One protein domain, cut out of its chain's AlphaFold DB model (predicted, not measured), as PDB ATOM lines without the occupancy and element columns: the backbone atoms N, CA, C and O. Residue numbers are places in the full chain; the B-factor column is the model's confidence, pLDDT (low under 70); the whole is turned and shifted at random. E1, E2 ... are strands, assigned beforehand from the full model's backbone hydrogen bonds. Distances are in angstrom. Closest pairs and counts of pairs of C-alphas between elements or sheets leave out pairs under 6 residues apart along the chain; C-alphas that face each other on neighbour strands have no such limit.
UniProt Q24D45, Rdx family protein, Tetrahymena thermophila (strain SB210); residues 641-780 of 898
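AT A GLANCE: This is residues 641 to 780 of the 898 residues of the protein "Rdx family protein" of Tetrahymena thermophila (strain SB210) (UniProt Q24D45). The domain is a sandwich of two twisted sheets face to face, E3 E4 E1 E6 E7 and E2 E5 E8 E9, the strands of the one at 18 degrees to those of the other. The chain goes back and forth between the sheets, and two long loops, residues 667 to 679 and 737 to 750, join strands of different sheets. The printed part has 140 residues with nine named strands, E1 to E9 in that order along the chain, and no named helix; both sheets are antiparallel. The class is all strand, though under half of the residues, 62, are in named strands. The whole is compact, with a radius of gyration of the C-alphas of 14.2 A and spans of 41 by 31 by 23 A.

HOW THE PARTS SIT: E1, residues 650 to 656, is an inner strand of the five-stranded sheet. After a tight link comes E2, residues 661 to 666, an edge strand of the other sheet. A long link leads to E3, residues 680 to 687, an edge strand that bends by 68 degrees at residue 684. The closest C-alphas of E2 and E3 are those of Gln 662 and Asn 684, 5.3 A apart. E3 forms a hairpin with E4, residues 690 to 695, where N 683 and O 692 are 2.8 A apart. E4 is also antiparallel to E1, with N 652 and O 693 at 2.8 A. E5, residues 705 to 712, is antiparallel to E2, with N 664 and O 709 at 2.9 A. E6, residues 723 to 728, is antiparallel to E1, with N 653 and O 726 at 2.9 A. E6 forms a hairpin with the edge strand E7, residues 733 to 736, with N 727 and O 734 at 2.9 A. E8, residues 751 to 758, is antiparallel to E5, with N 708 and O 755 at 2.8 A. E8 forms a hairpin with the edge strand E9, residues 763 to 771, with N 753 and O 769 at 2.7 A. The closest C-alphas of E7 and E9 are those of Leu 736 and Asn 768, 7.5 A apart.

IN THESE COORDINATES: E1 begins at C-alpha 650, (-32.750, -3.889, -46.800), and is 19.8 A long. E5 measures 22.7 A and E8 21.1 A. E9, the longest strand with 9 residues, measures 23.8 A and ends at C-alpha 771, (-35.767, 17.881, -38.181).

THE WHOLE: The C-alphas farthest apart, those of Lys 699 and Asn 743, are 42.6 A apart. The printed part has no cut. The long links are E2 to E3 and E7 to E8. The mean pLDDT of the printed part is 88.9, and no printed residue is under 70.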
ATOM      1  N   LEU A 641     -42.707  -4.074 -56.044       87.94
ATOM      2  CA  LEU A 641     -41.675  -4.243 -55.026       87.94
ATOM      3  C   LEU A 641     -41.254  -5.708 -54.950       87.94
ATOM      4  O   LEU A 641     -41.936  -6.550 -54.373       87.94
ATOM      5  N   LYS A 642     -40.081  -6.007 -55.509       87.06
ATOM      6  CA  LYS A 642     -39.405  -7.284 -55.258       87.06
ATOM      7  C   LYS A 642     -38.668  -7.180 -53.916       87.06
ATOM      8  O   LYS A 642     -37.791  -6.312 -53.824       87.06
ATOM      9  N   PRO A 643     -38.988  -8.011 -52.905       87.19
ATOM     10  CA  PRO A 643     -38.207  -8.054 -51.675       87.19
ATOM     11  C   PRO A 643     -36.764  -8.495 -51.981       87.19
ATOM     12  O   PRO A 643     -36.529  -9.172 -52.993       87.19
ATOM     13  N   PRO A 644     -35.785  -8.101 -51.149       88.69
ATOM     14  CA  PRO A 644     -34.412  -8.567 -51.291       88.69
ATOM     15  C   PRO A 644     -34.308 -10.093 -51.157       88.69
ATOM     16  O   PRO A 644     -35.161 -10.751 -50.558       88.69
ATOM     17  N   LYS A 645     -33.252 -10.669 -51.746       89.38
ATOM     18  CA  LYS A 645     -33.067 -12.133 -51.795       89.38
ATOM     19  C   LYS A 645     -32.460 -12.702 -50.517       89.38
ATOM     20  O   LYS A 645     -32.658 -13.883 -50.241       89.38
ATOM     21  N   LYS A 646     -31.692 -11.889 -49.790       86.56
ATOM     22  CA  LYS A 646     -31.088 -12.236 -48.503       86.56
ATOM     23  C   LYS A 646     -31.796 -11.492 -47.378       86.56
ATOM     24  O   LYS A 646     -32.295 -10.388 -47.581       86.56
ATOM     25  N   SER A 647     -31.757 -12.051 -46.178       81.62
ATOM     26  CA  SER A 647     -32.337 -11.432 -44.988       81.62
ATOM     27  C   SER A 647     -31.461 -10.314 -44.414       81.62
ATOM     28  O   SER A 647     -31.981  -9.372 -43.829       81.62
ATOM     29  N   SER A 648     -30.150 -10.355 -44.661       82.12
ATOM     30  CA  SER A 648     -29.171  -9.304 -44.341       82.12
ATOM     31  C   SER A 648     -29.229  -8.071 -45.264       82.12
ATOM     32  O   SER A 648     -28.420  -7.157 -45.119       82.12
ATOM     33  N   GLU A 649     -30.174  -8.021 -46.205       88.38
ATOM     34  CA  GLU A 649     -30.387  -6.904 -47.131       88.38
ATOM     35  C   GLU A 649     -31.654  -6.111 -46.761       88.38
ATOM     36  O   GLU A 649     -32.710  -6.688 -46.489       88.38
ATOM     37  N   ILE A 650     -31.580  -4.779 -46.854       92.19
ATOM     38  CA  ILE A 650     -32.750  -3.889 -46.800       92.19
ATOM     39  C   ILE A 650     -32.781  -2.981 -48.026       92.19
ATOM     40  O   ILE A 650     -31.765  -2.419 -48.442       92.19
ATOM     41  N   LYS A 651     -33.974  -2.807 -48.594       94.50
ATOM     42  CA  LYS A 651     -34.227  -1.903 -49.710       94.50
ATOM     43  C   LYS A 651     -35.320  -0.898 -49.364       94.50
ATOM     44  O   LYS A 651     -36.466  -1.286 -49.165       94.50
ATOM     45  N   LEU A 652     -34.993   0.390 -49.377       94.81
ATOM     46  CA  LEU A 652     -35.979   1.463 -49.424       94.81
ATOM     47  C   LEU A 652     -36.250   1.823 -50.886       94.81
ATOM     48  O   LEU A 652     -35.324   1.984 -51.680       94.81
ATOM     49  N   THR A 653     -37.524   1.946 -51.250       94.81
ATOM     50  CA  THR A 653     -37.957   2.386 -52.585       94.81
ATOM     51  C   THR A 653     -38.961   3.517 -52.429       94.81
ATOM     52  O   THR A 653     -40.042   3.309 -51.878       94.81
ATOM     53  N   GLY A 654     -38.597   4.706 -52.904       93.38
ATOM     54  CA  GLY A 654     -39.495   5.846 -53.026       93.38
ATOM     55  C   GLY A 654     -40.091   5.929 -54.428       93.38
ATOM     56  O   GLY A 654     -39.378   5.738 -55.409       93.38
ATOM     57  N   PHE A 655     -41.383   6.224 -54.524       92.56
ATOM     58  CA  PHE A 655     -42.083   6.536 -55.766       92.56
ATOM     59  C   PHE A 655     -42.461   8.018 -55.750       92.56
ATOM     60  O   PHE A 655     -43.141   8.471 -54.824       92.56
ATOM     61  N   CYS A 656     -42.008   8.763 -56.758       92.75
ATOM     62  CA  CYS A 656     -42.222  10.203 -56.892       92.75
ATOM     63  C   CYS A 656     -42.015  10.661 -58.345       92.75
ATOM     64  O   CYS A 656     -41.201  10.099 -59.078       92.75
ATOM     65  N   SER A 657     -42.733  11.705 -58.762       88.62
ATOM     66  CA  SER A 657     -42.611  12.309 -60.103       88.62
ATOM     67  C   SER A 657     -41.468  13.325 -60.225       88.62
ATOM     68  O   SER A 657     -41.039  13.638 -61.332       88.62
ATOM     69  N   GLN A 658     -40.982  13.853 -59.098       92.69
ATOM     70  CA  GLN A 658     -39.908  14.847 -59.003       92.69
ATOM     71  C   GLN A 658     -38.960  14.488 -57.858       92.69
ATOM     72  O   GLN A 658     -39.313  13.677 -56.999       92.69
ATOM     73  N   ASN A 659     -37.747  15.049 -57.852       92.06
ATOM     74  CA  ASN A 659     -36.734  14.660 -56.875       92.06
ATOM     75  C   ASN A 659     -37.009  15.370 -55.541       92.06
ATOM     76  O   ASN A 659     -36.566  16.494 -55.317       92.06
ATOM     77  N   ILE A 660     -37.843  14.746 -54.707       95.56
ATOM     78  CA  ILE A 660     -38.352  15.335 -53.459       95.56
ATOM     79  C   ILE A 660     -37.380  15.092 -52.298       95.56
ATOM     80  O   ILE A 660     -37.288  15.939 -51.410       95.56
ATOM     81  N   ILE A 661     -36.650  13.971 -52.299       96.69
ATOM     82  CA  ILE A 661     -35.713  13.590 -51.234       96.69
ATOM     83  C   ILE A 661     -34.439  12.944 -51.787       96.69
ATOM     84  O   ILE A 661     -34.474  12.256 -52.802       96.69
ATOM     85  N   GLN A 662     -33.341  13.095 -51.053       96.12
ATOM     86  CA  GLN A 662     -32.064  12.423 -51.290       96.12
ATOM     87  C   GLN A 662     -31.762  11.504 -50.099       96.12
ATOM     88  O   GLN A 662     -31.541  11.999 -48.995       96.12
ATOM     89  N   PHE A 663     -31.756  10.184 -50.296       96.44
ATOM     90  CA  PHE A 663     -31.380   9.215 -49.265       96.44
ATOM     91  C   PHE A 663     -29.901   9.335 -48.881       96.44
ATOM     92  O   PHE A 663     -29.033   9.699 -49.681       96.44
ATOM     93  N   SER A 664     -29.607   9.005 -47.629       95.38
ATOM     94  CA  SER A 664     -28.264   8.934 -47.061       95.38
ATOM     95  C   SER A 664     -28.254   7.918 -45.919       95.38
ATOM     96  O   SER A 664     -29.281   7.667 -45.282       95.38
ATOM     97  N   VAL A 665     -27.100   7.310 -45.657       95.12
ATOM     98  CA  VAL A 665     -26.961   6.315 -44.589       95.12
ATOM     99  C   VAL A 665     -25.634   6.478 -43.858       95.12
ATOM    100  O   VAL A 665     -24.607   6.704 -44.490       95.12
ATOM    101  N   PHE A 666     -25.647   6.354 -42.532       94.00
ATOM    102  CA  PHE A 666     -24.429   6.139 -41.749       94.00
ATOM    103  C   PHE A 666     -24.170   4.641 -41.600       94.00
ATOM    104  O   PHE A 666     -25.080   3.889 -41.239       94.00
ATOM    105  N   THR A 667     -22.938   4.212 -41.868       92.12
ATOM    106  CA  THR A 667     -22.461   2.854 -41.565       92.12
ATOM    107  C   THR A 667     -22.265   2.660 -40.051       92.12
ATOM    108  O   THR A 667     -22.224   3.649 -39.311       92.12
ATOM    109  N   PRO A 668     -22.079   1.412 -39.569       88.69
ATOM    110  CA  PRO A 668     -21.691   1.161 -38.178       88.69
ATOM    111  C   PRO A 668     -20.448   1.963 -37.741       88.69
ATOM    112  O   PRO A 668     -20.426   2.524 -36.644       88.69
ATOM    113  N   ASP A 669     -19.476   2.127 -38.649       88.25
ATOM    114  CA  ASP A 669     -18.237   2.899 -38.449       88.25
ATOM    115  C   ASP A 669     -18.439   4.431 -38.510       88.25
ATOM    116  O   ASP A 669     -17.465   5.181 -38.516       88.25
ATOM    117  N   ASN A 670     -19.687   4.920 -38.549       88.19
ATOM    118  CA  ASN A 670     -20.043   6.341 -38.679       88.19
ATOM    119  C   ASN A 670     -19.604   6.985 -40.018       88.19
ATOM    120  O   ASN A 670     -19.490   8.206 -40.129       88.19
ATOM    121  N   GLU A 671     -19.388   6.184 -41.065       90.81
ATOM    122  CA  GLU A 671     -19.119   6.691 -42.416       90.81
ATOM    123  C   GLU A 671     -20.453   7.126 -43.052       90.81
ATOM    124  O   GLU A 671     -21.373   6.314 -43.179       90.81
ATOM    125  N   SER A 672     -20.585   8.394 -43.459       92.44
ATOM    126  CA  SER A 672     -21.758   8.868 -44.214       92.44
ATOM    127  C   SER A 672     -21.630   8.472 -45.685       92.44
ATOM    128  O   SER A 672     -20.691   8.887 -46.364       92.44
ATOM    129  N   VAL A 673     -22.584   7.690 -46.185       91.69
ATOM    130  CA  VAL A 673     -22.636   7.209 -47.569       91.69
ATOM    131  C   VAL A 673     -23.847   7.826 -48.272       91.69
ATOM    132  O   VAL A 673     -24.996   7.615 -47.876       91.69
ATOM    133  N   GLN A 674     -23.571   8.616 -49.313       87.50
ATOM    134  CA  GLN A 674     -24.565   9.339 -50.128       87.50
ATOM    135  C   GLN A 674     -24.573   8.893 -51.601       87.50
ATOM    136  O   GLN A 674     -25.487   9.239 -52.351       87.50
ATOM    137  N   GLU A 675     -23.569   8.111 -51.997       88.75
ATOM    138  CA  GLU A 675     -23.337   7.579 -53.342       88.75
ATOM    139  C   GLU A 675     -23.070   6.067 -53.266       88.75
ATOM    140  O   GLU A 675     -22.957   5.493 -52.181       88.75
ATOM    141  N   ASN A 676     -22.972   5.403 -54.419       88.50
ATOM    142  CA  ASN A 676     -22.719   3.966 -54.474       88.50
ATOM    143  C   ASN A 676     -21.335   3.598 -53.910       88.50
ATOM    144  O   ASN A 676     -20.317   4.174 -54.280       88.50
ATOM    145  N   SER A 677     -21.309   2.561 -53.079       88.69
ATOM    146  CA  SER A 677     -20.114   1.889 -52.561       88.69
ATOM    147  C   SER A 677     -20.281   0.372 -52.694       88.69
ATOM    148  O   SER A 677     -21.391  -0.106 -52.931       88.69
ATOM    149  N   ASP A 678     -19.207  -0.397 -52.486       80.25
ATOM    150  CA  ASP A 678     -19.169  -1.861 -52.677       80.25
ATOM    151  C   ASP A 678     -20.317  -2.650 -52.019       80.25
ATOM    152  O   ASP A 678     -20.630  -3.751 -52.465       80.25
ATOM    153  N   ASN A 679     -20.927  -2.121 -50.949       83.69
ATOM    154  CA  ASN A 679     -21.993  -2.799 -50.202       83.69
ATOM    155  C   ASN A 679     -23.243  -1.926 -49.971       83.69
ATOM    156  O   ASN A 679     -24.170  -2.354 -49.291       83.69
ATOM    157  N   ILE A 680     -23.285  -0.694 -50.485       86.81
ATOM    158  CA  ILE A 680     -24.424   0.218 -50.312       86.81
ATOM    159  C   ILE A 680     -24.664   0.924 -51.637       86.81
ATOM    160  O   ILE A 680     -23.823   1.690 -52.102       86.81
ATOM    161  N   ILE A 681     -25.830   0.679 -52.224       85.50
ATOM    162  CA  ILE A 681     -26.261   1.276 -53.485       85.50
ATOM    163  C   ILE A 681     -27.266   2.382 -53.154       85.50
ATOM    164  O   ILE A 681     -28.351   2.104 -52.639       85.50
ATOM    165  N   VAL A 682     -26.916   3.632 -53.452       85.25
ATOM    166  CA  VAL A 682     -27.749   4.816 -53.203       85.25
ATOM    167  C   VAL A 682     -28.180   5.405 -54.549       85.25
ATOM    168  O   VAL A 682     -27.384   5.991 -55.276       85.25
ATOM    169  N   GLN A 683     -29.455   5.239 -54.898       83.44
ATOM    170  CA  GLN A 683     -30.071   5.745 -56.128       83.44
ATOM    171  C   GLN A 683     -30.906   6.992 -55.816       83.44
ATOM    172  O   GLN A 683     -32.123   6.929 -55.632       83.44
ATOM    173  N   ASN A 684     -30.214   8.129 -55.750       83.50
ATOM    174  CA  ASN A 684     -30.791   9.450 -55.479       83.50
ATOM    175  C   ASN A 684     -31.318  10.176 -56.732       83.50
ATOM    176  O   ASN A 684     -31.989  11.201 -56.619       83.50
ATOM    177  N   GLU A 685     -31.031   9.653 -57.923       77.50
ATOM    178  CA  GLU A 685     -31.627  10.111 -59.178       77.50
ATOM    179  C   GLU A 685     -32.909   9.329 -59.477       77.50
ATOM    180  O   GLU A 685     -32.971   8.113 -59.279       77.50
ATOM    181  N   ILE A 686     -33.933  10.018 -59.986       77.94
ATOM    182  CA  ILE A 686     -35.179   9.356 -60.376       77.94
ATOM    183  C   ILE A 686     -34.956   8.560 -61.657       77.94
ATOM    184  O   ILE A 686     -34.745   9.131 -62.725       77.94
ATOM    185  N   SER A 687     -35.148   7.248 -61.576       79.75
ATOM    186  CA  SER A 687     -35.298   6.385 -62.748       79.75
ATOM    187  C   SER A 687     -36.679   5.730 -62.721       79.75
ATOM    188  O   SER A 687     -37.089   5.156 -61.716       79.75
ATOM    189  N   ASN A 688     -37.443   5.843 -63.813       82.00
ATOM    190  CA  ASN A 688     -38.803   5.289 -63.927       82.00
ATOM    191  C   ASN A 688     -39.754   5.697 -62.774       82.00
ATOM    192  O   ASN A 688     -40.488   4.860 -62.246       82.00
ATOM    193  N   SER A 689     -39.709   6.972 -62.362       86.25
ATOM    194  CA  SER A 689     -40.445   7.525 -61.205       86.25
ATOM    195  C   SER A 689     -40.089   6.890 -59.851       86.25
ATOM    196  O   SER A 689     -40.903   6.905 -58.925       86.25
ATOM    197  N   LYS A 690     -38.882   6.317 -59.730       88.12
ATOM    198  CA  LYS A 690     -38.368   5.687 -58.509       88.12
ATOM    199  C   LYS A 690     -37.028   6.269 -58.085       88.12
ATOM    200  O   LYS A 690     -36.145   6.477 -58.912       88.12
ATOM    201  N   ILE A 691     -36.889   6.433 -56.778       89.19
ATOM    202  CA  ILE A 691     -35.639   6.652 -56.042       89.19
ATOM    203  C   ILE A 691     -35.451   5.478 -55.077       89.19
ATOM    204  O   ILE A 691     -36.424   4.805 -54.715       89.19
ATOM    205  N   GLY A 692     -34.232   5.202 -54.623       88.94
ATOM    206  CA  GLY A 692     -34.026   4.074 -53.720       88.94
ATOM    207  C   GLY A 692     -32.696   4.044 -52.990       88.94
ATOM    208  O   GLY A 692     -31.710   4.639 -53.403       88.94
ATOM    209  N   LEU A 693     -32.681   3.281 -51.906       90.81
ATOM    210  CA  LEU A 693     -31.492   2.923 -51.144       90.81
ATOM    211  C   LEU A 693     -31.512   1.405 -50.974       90.81
ATOM    212  O   LEU A 693     -32.515   0.851 -50.534       90.81
ATOM    213  N   TRP A 694     -30.425   0.724 -51.315       90.94
ATOM    214  CA  TRP A 694     -30.272  -0.711 -51.105       90.94
ATOM    215  C   TRP A 694     -28.970  -0.969 -50.358       90.94
ATOM    216  O   TRP A 694     -27.877  -0.816 -50.902       90.94
ATOM    217  N   ILE A 695     -29.103  -1.355 -49.093       88.19
ATOM    218  CA  ILE A 695     -27.986  -1.797 -48.264       88.19
ATOM    219  C   ILE A 695     -27.832  -3.294 -48.520       88.19
ATOM    220  O   ILE A 695     -28.762  -4.073 -48.285       88.19
ATOM    221  N   GLN A 696     -26.676  -3.673 -49.057       85.81
ATOM    222  CA  GLN A 696     -26.307  -5.057 -49.306       85.81
ATOM    223  C   GLN A 696     -25.466  -5.609 -48.156       85.81
ATOM    224  O   GLN A 696     -24.784  -4.876 -47.440       85.81
ATOM    225  N   GLU A 697     -25.503  -6.930 -47.996       76.81
ATOM    226  CA  GLU A 697     -24.692  -7.642 -47.013       76.81
ATOM    227  C   GLU A 697     -23.196  -7.366 -47.227       76.81
ATOM    228  O   GLU A 697     -22.584  -7.866 -48.176       76.81
ATOM    229  N   SER A 698     -22.601  -6.589 -46.322       75.69
ATOM    230  CA  SER A 698     -21.182  -6.267 -46.379       75.69
ATOM    231  C   SER A 698     -20.334  -7.323 -45.690       75.69
ATOM    232  O   SER A 698     -20.554  -7.657 -44.528       75.69
ATOM    233  N   LYS A 699     -19.248  -7.746 -46.346       78.44
ATOM    234  CA  LYS A 699     -18.188  -8.527 -45.682       78.44
ATOM    235  C   LYS A 699     -17.488  -7.757 -44.551       78.44
ATOM    236  O   LYS A 699     -16.873  -8.397 -43.704       78.44
ATOM    237  N   LYS A 700     -17.548  -6.415 -44.552       80.88
ATOM    238  CA  LYS A 700     -17.003  -5.546 -43.491       80.88
ATOM    239  C   LYS A 700     -17.925  -5.521 -42.263       80.88
ATOM    240  O   LYS A 700     -17.432  -5.480 -41.144       80.88
ATOM    241  N   TYR A 701     -19.241  -5.595 -42.477       80.25
ATOM    242  CA  TYR A 701     -20.267  -5.396 -41.451       80.25
ATOM    243  C   TYR A 701     -21.147  -6.643 -41.288       80.25
ATOM    244  O   TYR A 701     -22.250  -6.720 -41.821       80.25
ATOM    245  N   THR A 702     -20.657  -7.631 -40.534       79.06
ATOM    246  CA  THR A 702     -21.440  -8.820 -40.130       79.06
ATOM    247  C   THR A 702     -22.363  -8.554 -38.935       79.06
ATOM    248  O   THR A 702     -23.231  -9.366 -38.619       79.06
ATOM    249  N   SER A 703     -22.177  -7.420 -38.264       82.06
ATOM    250  CA  SER A 703     -23.005  -6.901 -37.182       82.06
ATOM    251  C   SER A 703     -22.926  -5.372 -37.172       82.06
ATOM    252  O   SER A 703     -22.114  -4.774 -37.882       82.06
ATOM    253  N   GLY A 704     -23.781  -4.743 -36.367       84.75
ATOM    254  CA  GLY A 704     -23.861  -3.293 -36.247       84.75
ATOM    255  C   GLY A 704     -25.137  -2.726 -36.854       84.75
ATOM    256  O   GLY A 704     -26.056  -3.453 -37.243       84.75
ATOM    257  N   VAL A 705     -25.186  -1.399 -36.879       86.75
ATOM    258  CA  VAL A 705     -26.398  -0.628 -37.118       86.75
ATOM    259  C   VAL A 705     -26.174   0.391 -38.231       86.75
ATOM    260  O   VAL A 705     -25.217   1.161 -38.190       86.75
ATOM    261  N   TYR A 706     -27.089   0.425 -39.199       91.25
ATOM    262  CA  TYR A 706     -27.171   1.471 -40.214       91.25
ATOM    263  C   TYR A 706     -28.244   2.496 -39.839       91.25
ATOM    264  O   TYR A 706     -29.408   2.125 -39.667       91.25
ATOM    265  N   ARG A 707     -27.895   3.788 -39.766       93.25
ATOM    266  CA  ARG A 707     -28.874   4.880 -39.583       93.25
ATOM    267  C   ARG A 707     -29.241   5.470 -40.938       93.25
ATOM    268  O   ARG A 707     -28.381   6.018 -41.623       93.25
ATOM    269  N   ILE A 708     -30.509   5.345 -41.316       95.12
ATOM    270  CA  ILE A 708     -31.047   5.728 -42.620       95.12
ATOM    271  C   ILE A 708     -31.839   7.026 -42.479       95.12
ATOM    272  O   ILE A 708     -32.764   7.121 -41.670       95.12
ATOM    273  N   TYR A 709     -31.511   8.010 -43.307       96.00
ATOM    274  CA  TYR A 709     -32.202   9.293 -43.362       96.00
ATOM    275  C   TYR A 709     -32.310   9.792 -44.805       96.00
ATOM    276  O   TYR A 709     -31.756   9.201 -45.736       96.00
ATOM    277  N   ALA A 710     -33.039  10.883 -45.013       96.81
ATOM    278  CA  ALA A 710     -33.063  11.578 -46.286       96.81
ATOM    279  C   ALA A 710     -33.062  13.098 -46.108       96.81
ATOM    280  O   ALA A 710     -33.733  13.643 -45.238       96.81
ATOM    281  N   LYS A 711     -32.329  13.804 -46.964       96.69
ATOM    282  CA  LYS A 711     -32.400  15.261 -47.088       96.69
ATOM    283  C   LYS A 711     -33.628  15.619 -47.928       96.69
ATOM    284  O   LYS A 711     -33.778  15.091 -49.028       96.69
ATOM    285  N   ILE A 712     -34.498  16.502 -47.439       96.94
ATOM    286  CA  ILE A 712     -35.688  16.935 -48.185       96.94
ATOM    287  C   ILE A 712     -35.270  18.038 -49.164       96.94
ATOM    288  O   ILE A 712     -34.785  19.091 -48.765       96.94
ATOM    289  N   LEU A 713     -35.414  17.779 -50.463       96.19
ATOM    290  CA  LEU A 713     -35.000  18.690 -51.536       96.19
ATOM    291  C   LEU A 713     -36.102  19.690 -51.908       96.19
ATOM    292  O   LEU A 713     -35.805  20.799 -52.344       96.19
ATOM    293  N   ASN A 714     -37.373  19.311 -51.738       95.12
ATOM    294  CA  ASN A 714     -38.511  20.184 -52.015       95.12
ATOM    295  C   ASN A 714     -39.587  20.058 -50.930       95.12
ATOM    296  O   ASN A 714     -40.500  19.237 -51.030       95.12
ATOM    297  N   ASN A 715     -39.500  20.932 -49.923       94.75
ATOM    298  CA  ASN A 715     -40.436  20.994 -48.799       94.75
ATOM    299  C   ASN A 715     -41.908  21.113 -49.261       94.75
ATOM    300  O   ASN A 715     -42.785  20.500 -48.671       94.75
ATOM    301  N   LYS A 716     -42.215  21.821 -50.361       92.81
ATOM    302  CA  LYS A 716     -43.610  21.976 -50.836       92.81
ATOM    303  C   LYS A 716     -44.215  20.684 -51.394       92.81
ATOM    304  O   LYS A 716     -45.435  20.539 -51.420       92.81
ATOM    305  N   LEU A 717     -43.376  19.763 -51.865       93.88
ATOM    306  CA  LEU A 717     -43.805  18.481 -52.423       93.88
ATOM    307  C   LEU A 717     -43.638  17.314 -51.443       93.88
ATOM    308  O   LEU A 717     -44.074  16.212 -51.758       93.88
ATOM    309  N   PHE A 718     -43.051  17.525 -50.264       94.56
ATOM    310  CA  PHE A 718     -42.866  16.478 -49.262       94.56
ATOM    311  C   PHE A 718     -44.178  16.187 -48.513       94.56
ATOM    312  O   PHE A 718     -44.446  16.708 -47.435       94.56
ATOM    313  N   ASN A 719     -45.032  15.371 -49.133       91.56
ATOM    314  CA  ASN A 719     -46.290  14.881 -48.575       91.56
ATOM    315  C   ASN A 719     -46.662  13.512 -49.180       91.56
ATOM    316  O   ASN A 719     -46.104  13.095 -50.198       91.56
ATOM    317  N   SER A 720     -47.639  12.829 -48.579       85.69
ATOM    318  CA  SER A 720     -48.071  11.475 -48.962       85.69
ATOM    319  C   SER A 720     -48.686  11.339 -50.361       85.69
ATOM    320  O   SER A 720     -48.828  10.217 -50.848       85.69
ATOM    321  N   ASN A 721     -49.079  12.445 -51.002       89.00
ATOM    322  CA  ASN A 721     -49.682  12.422 -52.339       89.00
ATOM    323  C   ASN A 721     -48.605  12.408 -53.433       89.00
ATOM    324  O   ASN A 721     -48.781  11.770 -54.469       89.00
ATOM    325  N   ASN A 722     -47.480  13.080 -53.181       92.75
ATOM    326  CA  ASN A 722     -46.368  13.234 -54.123       92.75
ATOM    327  C   ASN A 722     -45.225  12.232 -53.896       92.75
ATOM    328  O   ASN A 722     -44.464  11.947 -54.825       92.75
ATOM    329  N   LEU A 723     -45.086  11.722 -52.668       94.19
ATOM    330  CA  LEU A 723     -44.033  10.804 -52.256       94.19
ATOM    331  C   LEU A 723     -44.627   9.615 -51.495       94.19
ATOM    332  O   LEU A 723     -45.328   9.774 -50.499       94.19
ATOM    333  N   LYS A 724     -44.281   8.406 -51.936       93.75
ATOM    334  CA  LYS A 724     -44.565   7.150 -51.230       93.75
ATOM    335  C   LYS A 724     -43.258   6.408 -51.019       93.75
ATOM    336  O   LYS A 724     -42.560   6.188 -52.003       93.75
ATOM    337  N   VAL A 725     -42.933   5.978 -49.802       94.88
ATOM    338  CA  VAL A 725     -41.721   5.178 -49.555       94.88
ATOM    339  C   VAL A 725     -42.074   3.856 -48.897       94.88
ATOM    340  O   VAL A 725     -42.925   3.787 -48.016       94.88
ATOM    341  N   TYR A 726     -41.406   2.799 -49.340       94.94
ATOM    342  CA  TYR A 726     -41.547   1.451 -48.810       94.94
ATOM    343  C   TYR A 726     -40.184   0.940 -48.348       94.94
ATOM    344  O   TYR A 726     -39.211   1.069 -49.091       94.94
ATOM    345  N   ALA A 727     -40.121   0.343 -47.158       94.00
ATOM    346  CA  ALA A 727     -38.963  -0.392 -46.658       94.00
ATOM    347  C   ALA A 727     -39.217  -1.901 -46.803       94.00
ATOM    348  O   ALA A 727     -40.169  -2.429 -46.229       94.00
ATOM    349  N   SER A 728     -38.374  -2.587 -47.573       92.88
ATOM    350  CA  SER A 728     -38.453  -4.023 -47.857       92.88
ATOM    351  C   SER A 728     -37.247  -4.765 -47.283       92.88
ATOM    352  O   SER A 728     -36.109  -4.483 -47.659       92.88
ATOM    353  N   SER A 729     -37.509  -5.757 -46.435       89.94
ATOM    354  CA  SER A 729     -36.582  -6.831 -46.051       89.94
ATOM    355  C   SER A 729     -37.043  -8.149 -46.694       89.94
ATOM    356  O   SER A 729     -38.072  -8.187 -47.373       89.94
ATOM    357  N   GLN A 730     -36.315  -9.252 -46.491       85.44
ATOM    358  CA  GLN A 730     -36.787 -10.567 -46.956       85.44
ATOM    359  C   GLN A 730     -38.086 -10.998 -46.246       85.44
ATOM    360  O   GLN A 730     -38.917 -11.678 -46.845       85.44
ATOM    361  N   ALA A 731     -38.268 -10.606 -44.981       81.12
ATOM    362  CA  ALA A 731     -39.403 -11.017 -44.155       81.12
ATOM    363  C   ALA A 731     -40.649 -10.130 -44.333       81.12
ATOM    364  O   ALA A 731     -41.768 -10.596 -44.122       81.12
ATOM    365  N   SER A 732     -40.483  -8.853 -44.687       84.56
ATOM    366  CA  SER A 732     -41.585  -7.888 -44.710       84.56
ATOM    367  C   SER A 732     -41.385  -6.756 -45.719       84.56
ATOM    368  O   SER A 732     -40.289  -6.469 -46.193       84.56
ATOM    369  N   THR A 733     -42.478  -6.084 -46.078       89.56
ATOM    370  CA  THR A 733     -42.437  -4.812 -46.807       89.56
ATOM    371  C   THR A 733     -43.446  -3.862 -46.187       89.56
ATOM    372  O   THR A 733     -44.654  -4.104 -46.257       89.56
ATOM    373  N   THR A 734     -42.931  -2.796 -45.584       87.69
ATOM    374  CA  THR A 734     -43.678  -1.812 -44.799       87.69
ATOM    375  C   THR A 734     -43.759  -0.502 -45.574       87.69
ATOM    376  O   THR A 734     -42.756  -0.018 -46.095       87.69
ATOM    377  N   PHE A 735     -44.956   0.075 -45.665       91.19
ATOM    378  CA  PHE A 735     -45.153   1.425 -46.193       91.19
ATOM    379  C   PHE A 735     -44.829   2.447 -45.101       91.19
ATOM    380  O   PHE A 735     -45.420   2.387 -44.025       91.19
ATOM    381  N   LEU A 736     -43.926   3.381 -45.391       90.94
ATOM    382  CA  LEU A 736     -43.529   4.442 -44.472       90.94
ATOM    383  C   LEU A 736     -44.455   5.647 -44.662       90.94
ATOM    384  O   LEU A 736     -44.561   6.204 -45.758       90.94
ATOM    385  N   GLN A 737     -45.135   6.053 -43.591       89.12
ATOM    386  CA  GLN A 737     -46.011   7.224 -43.596       89.12
ATOM    387  C   GLN A 737     -45.159   8.500 -43.682       89.12
ATOM    388  O   GLN A 737     -44.363   8.742 -42.789       89.12
ATOM    389  N   ILE A 738     -45.319   9.331 -44.715       91.75
ATOM    390  CA  ILE A 738     -44.578  10.604 -44.804       91.75
ATOM    391  C   ILE A 738     -45.016  11.526 -43.645       91.75
ATOM    392  O   ILE A 738     -46.225  11.721 -43.481       91.75
ATOM    393  N   PRO A 739     -44.094  12.078 -42.832       88.94
ATOM    394  CA  PRO A 739     -44.463  12.916 -41.697       88.94
ATOM    395  C   PRO A 739     -44.944  14.292 -42.178       88.94
ATOM    396  O   PRO A 739     -44.366  14.866 -43.102       88.94
ATOM    397  N   SER A 740     -46.000  14.834 -41.555       87.56
ATOM    398  CA  SER A 740     -46.493  16.178 -41.898       87.56
ATOM    399  C   SER A 740     -45.526  17.252 -41.400       87.56
ATOM    400  O   SER A 740     -45.145  17.272 -40.230       87.56
ATOM    401  N   ILE A 741     -45.168  18.163 -42.304       89.88
ATOM    402  CA  ILE A 741     -44.265  19.300 -42.076       89.88
ATOM    403  C   ILE A 741     -45.013  20.645 -42.058       89.88
ATOM    404  O   ILE A 741     -44.403  21.688 -42.259       89.88
ATOM    405  N   GLU A 742     -46.328  20.644 -41.811       86.69
ATOM    406  CA  GLU A 742     -47.168  21.860 -41.778       86.69
ATOM    407  C   GLU A 742     -46.661  22.938 -40.803       86.69
ATOM    408  O   GLU A 742     -46.784  24.127 -41.083       86.69
ATOM    409  N   ASN A 743     -46.051  22.522 -39.689       83.00
ATOM    410  CA  ASN A 743     -45.483  23.410 -38.668       83.00
ATOM    411  C   ASN A 743     -43.975  23.679 -38.854       83.00
ATOM    412  O   ASN A 743     -43.348  24.275 -37.980       83.00
ATOM    413  N   ALA A 744     -43.367  23.205 -39.945       87.19
ATOM    414  CA  ALA A 744     -41.944  23.388 -40.200       87.19
ATOM    415  C   ALA A 744     -41.660  24.768 -40.808       87.19
ATOM    416  O   ALA A 744     -42.389  25.239 -41.683       87.19
ATOM    417  N   ASP A 745     -40.539  25.384 -40.426       90.06
ATOM    418  CA  ASP A 745     -40.008  26.530 -41.164       90.06
ATOM    419  C   ASP A 745     -39.505  26.056 -42.536       90.06
ATOM    420  O   ASP A 745     -38.388  25.558 -42.684       90.06
ATOM    421  N   LEU A 746     -40.356  26.211 -43.553       91.44
ATOM    422  CA  LEU A 746     -40.086  25.775 -44.923       91.44
ATOM    423  C   LEU A 746     -38.905  26.515 -45.580       91.44
ATOM    424  O   LEU A 746     -38.490  26.096 -46.663       91.44
ATOM    425  N   SER A 747     -38.383  27.590 -44.968       91.06
ATOM    426  CA  SER A 747     -37.163  28.274 -45.420       91.06
ATOM    427  C   SER A 747     -35.877  27.525 -45.043       91.06
ATOM    428  O   SER A 747     -34.833  27.753 -45.654       91.06
ATOM    429  N   GLN A 748     -35.950  26.608 -44.074       94.38
ATOM    430  CA  GLN A 748     -34.809  25.840 -43.587       94.38
ATOM    431  C   GLN A 748     -34.664  24.504 -44.325       94.38
ATOM    432  O   GLN A 748     -35.621  23.924 -44.850       94.38
ATOM    433  N   GLN A 749     -33.433  23.992 -44.350       96.19
ATOM    434  CA  GLN A 749     -33.155  22.653 -44.852       96.19
ATOM    435  C   GLN A 749     -33.727  21.621 -43.879       96.19
ATOM    436  O   GLN A 749     -33.261  21.512 -42.748       96.19
ATOM    437  N   LEU A 750     -34.701  20.836 -44.334       95.69
ATOM    438  CA  LEU A 750     -35.275  19.752 -43.544       95.69
ATOM    439  C   LEU A 750     -34.610  18.410 -43.879       95.69
ATOM    440  O   LEU A 750     -34.212  18.147 -45.019       95.69
ATOM    441  N   TYR A 751     -34.523  17.550 -42.874       94.88
ATOM    442  CA  TYR A 751     -34.081  16.166 -42.961       94.88
ATOM    443  C   TYR A 751     -35.197  15.268 -42.434       94.88
ATOM    444  O   TYR A 751     -35.802  15.562 -41.405       94.88
ATOM    445  N   TRP A 752     -35.458  14.171 -43.134       94.75
ATOM    446  CA  TRP A 752     -36.340  13.099 -42.702       94.75
ATOM    447  C   TRP A 752     -35.500  11.970 -42.115       94.75
ATOM    448  O   TRP A 752     -34.725  11.315 -42.810       94.75
ATOM    449  N   ASP A 753     -35.649  11.766 -40.820       92.88
ATOM    450  CA  ASP A 753     -35.090  10.664 -40.065       92.88
ATOM    451  C   ASP A 753     -35.969   9.431 -40.262       92.88
ATOM    452  O   ASP A 753     -37.078   9.346 -39.731       92.88
ATOM    453  N   ILE A 754     -35.523   8.510 -41.115       93.88
ATOM    454  CA  ILE A 754     -36.372   7.422 -41.596       93.88
ATOM    455  C   ILE A 754     -36.372   6.278 -40.587       93.88
ATOM    456  O   ILE A 754     -37.433   5.791 -40.187       93.88
ATOM    457  N   GLY A 755     -35.188   5.858 -40.149       91.75
ATOM    458  CA  GLY A 755     -35.063   4.775 -39.188       91.75
ATOM    459  C   GLY A 755     -33.712   4.087 -39.200       91.75
ATOM    460  O   GLY A 755     -32.705   4.604 -39.685       91.75
ATOM    461  N   VAL A 756     -33.704   2.891 -38.636       90.31
ATOM    462  CA  VAL A 756     -32.505   2.148 -38.274       90.31
ATOM    463  C   VAL A 756     -32.603   0.725 -38.812       90.31
ATOM    464  O   VAL A 756     -33.629   0.076 -38.641       90.31
ATOM    465  N   PHE A 757     -31.546   0.209 -39.441       89.88
ATOM    466  CA  PHE A 757     -31.451  -1.201 -39.829       89.88
ATOM    467  C   PHE A 757     -30.354  -1.903 -39.025       89.88
ATOM    468  O   PHE A 757     -29.180  -1.547 -39.126       89.88
ATOM    469  N   ASP A 758     -30.746  -2.898 -38.229       87.38
ATOM    470  CA  ASP A 758     -29.829  -3.751 -37.470       87.38
ATOM    471  C   ASP A 758     -29.503  -5.004 -38.298       87.38
ATOM    472  O   ASP A 758     -30.394  -5.780 -38.657       87.38
ATOM    473  N   VAL A 759     -28.216  -5.204 -38.599       85.44
ATOM    474  CA  VAL A 759     -27.731  -6.313 -39.442       85.44
ATOM    475  C   VAL A 759     -27.859  -7.666 -38.741       85.44
ATOM    476  O   VAL A 759     -28.117  -8.679 -39.390       85.44
ATOM    477  N   LYS A 760     -27.691  -7.691 -37.415       83.81
ATOM    478  CA  LYS A 760     -27.725  -8.903 -36.588       83.81
ATOM    479  C   LYS A 760     -29.164  -9.378 -36.382       83.81
ATOM    480  O   LYS A 760     -29.410 -10.579 -36.444       83.81
ATOM    481  N   LEU A 761     -30.103  -8.452 -36.170       82.81
ATOM    482  CA  LEU A 761     -31.536  -8.757 -36.109       82.81
ATOM    483  C   LEU A 761     -32.203  -8.872 -37.484       82.81
ATOM    484  O   LEU A 761     -33.325  -9.366 -37.560       82.81
ATOM    485  N   GLN A 762     -31.548  -8.408 -38.554       86.50
ATOM    486  CA  GLN A 762     -32.089  -8.399 -39.921       86.50
ATOM    487  C   GLN A 762     -33.413  -7.614 -40.004       86.50
ATOM    488  O   GLN A 762     -34.348  -7.971 -40.725       86.50
ATOM    489  N   LYS A 763     -33.497  -6.530 -39.220       84.25
ATOM    490  CA  LYS A 763     -34.748  -5.841 -38.881       84.25
ATOM    491  C   LYS A 763     -34.614  -4.330 -39.041       84.25
ATOM    492  O   LYS A 763     -33.612  -3.732 -38.657       84.25
ATOM    493  N   PHE A 764     -35.651  -3.730 -39.619       88.44
ATOM    494  CA  PHE A 764     -35.792  -2.286 -39.754       88.44
ATOM    495  C   PHE A 764     -36.689  -1.736 -38.644       88.44
ATOM    496  O   PHE A 764     -37.798  -2.232 -38.446       88.44
ATOM    497  N   PHE A 765     -36.215  -0.699 -37.965       84.00
ATOM    498  CA  PHE A 765     -36.917   0.045 -36.930       84.00
ATOM    499  C   PHE A 765     -37.243   1.436 -37.473       84.00
ATOM    500  O   PHE A 765     -36.348   2.226 -37.775       84.00
ATOM    501  N   GLU A 766     -38.530   1.726 -37.636       87.19
ATOM    502  CA  GLU A 766     -39.006   3.009 -38.151       87.19
ATOM    503  C   GLU A 766     -38.919   4.095 -37.063       87.19
ATOM    504  O   GLU A 766     -39.591   3.986 -36.039       87.19
ATOM    505  N   ILE A 767     -38.155   5.164 -37.321       85.31
ATOM    506  CA  ILE A 767     -38.144   6.382 -36.486       85.31
ATOM    507  C   ILE A 767     -39.121   7.404 -37.062       85.31
ATOM    508  O   ILE A 767     -39.952   7.929 -36.334       85.31
ATOM    509  N   ASN A 768     -39.055   7.635 -38.374       87.50
ATOM    510  CA  ASN A 768     -40.004   8.424 -39.156       87.50
ATOM    511  C   ASN A 768     -40.401   9.777 -38.531       87.50
ATOM    512  O   ASN A 768     -41.559  10.034 -38.190       87.50
ATOM    513  N   ASN A 769     -39.410  10.655 -38.406       86.75
ATOM    514  CA  ASN A 769     -39.556  12.013 -37.891       86.75
ATOM    515  C   ASN A 769     -38.797  13.009 -38.787       86.75
ATOM    516  O   ASN A 769     -37.862  12.611 -39.468       86.75
ATOM    517  N   TYR A 770     -39.137  14.300 -38.784       90.44
ATOM    518  CA  TYR A 770     -38.331  15.323 -39.467       90.44
ATOM    519  C   TYR A 770     -37.632  16.277 -38.487       90.44
ATOM    520  O   TYR A 770     -38.053  16.456 -37.345       90.44
ATOM    521  N   THR A 771     -36.543  16.892 -38.939       89.88
ATOM    522  CA  THR A 771     -35.767  17.881 -38.181       89.88
ATOM    523  C   THR A 771     -35.119  18.890 -39.132       89.88
ATOM    524  O   THR A 771     -34.876  18.587 -40.300       89.88
ATOM    525  N   ASN A 772     -34.855  20.103 -38.653       91.00
ATOM    526  CA  ASN A 772     -34.028  21.105 -39.338       91.00
ATOM    527  C   ASN A 772     -32.527  20.952 -39.011       91.00
ATOM    528  O   ASN A 772     -31.683  21.595 -39.636       91.00
ATOM    529  N   GLN A 773     -32.180  20.105 -38.039       90.12
ATOM    530  CA  GLN A 773     -30.799  19.795 -37.687       90.12
ATOM    531  C   GLN A 773     -30.266  18.645 -38.558       90.12
ATOM    532  O   GLN A 773     -30.990  17.678 -38.797       90.12
ATOM    533  N   PRO A 774     -29.002  18.694 -39.018       88.62
ATOM    534  CA  PRO A 774     -28.376  17.554 -39.677       88.62
ATOM    535  C   PRO A 774     -28.343  16.331 -38.754       88.62
ATOM    536  O   PRO A 774     -27.813  16.393 -37.646       88.62
ATOM    537  N   ILE A 775     -28.883  15.212 -39.231       89.19
ATOM    538  CA  ILE A 775     -28.864  13.935 -38.510       89.19
ATOM    539  C   ILE A 775     -27.425  13.401 -38.490       89.19
ATOM    540  O   ILE A 775     -26.761  13.354 -39.527       89.19
ATOM    541  N   THR A 776     -26.952  12.983 -37.318       88.12
ATOM    542  CA  THR A 776     -25.709  12.212 -37.136       88.12
ATOM    543  C   THR A 776     -26.055  10.751 -36.824       88.12
ATOM    544  O   THR A 776     -27.212  10.452 -36.528       88.12
ATOM    545  N   ARG A 777     -25.082   9.823 -36.866       84.25
ATOM    546  CA  ARG A 777     -25.320   8.403 -36.521       84.25
ATOM    547  C   ARG A 777     -26.024   8.253 -35.169       84.25
ATOM    548  O   ARG A 777     -27.024   7.548 -35.089       84.25
ATOM    549  N   ASP A 778     -25.520   8.961 -34.159       80.81
ATOM    550  CA  ASP A 778     -25.932   8.825 -32.757       80.81
ATOM    551  C   ASP A 778     -27.086   9.771 -32.370       80.81
ATOM    552  O   ASP A 778     -27.612   9.691 -31.261       80.81
ATOM    553  N   TYR A 779     -27.524  10.643 -33.288       78.56
ATOM    554  CA  TYR A 779     -28.595  11.609 -33.048       78.56
ATOM    555  C   TYR A 779     -29.882  10.910 -32.593       78.56
ATOM    556  O   TYR A 779     -30.482  10.112 -33.326       78.56
ATOM    557  N   LEU A 780     -30.292  11.234 -31.365       74.69
ATOM    558  CA  LEU A 780     -31.505  10.750 -30.705       74.69
ATOM    559  C   LEU A 780     -31.547   9.225 -30.450       74.69
ATOM    560  O   LEU A 780     -32.570   8.712 -29.998       74.69
TER     561      LEU A 780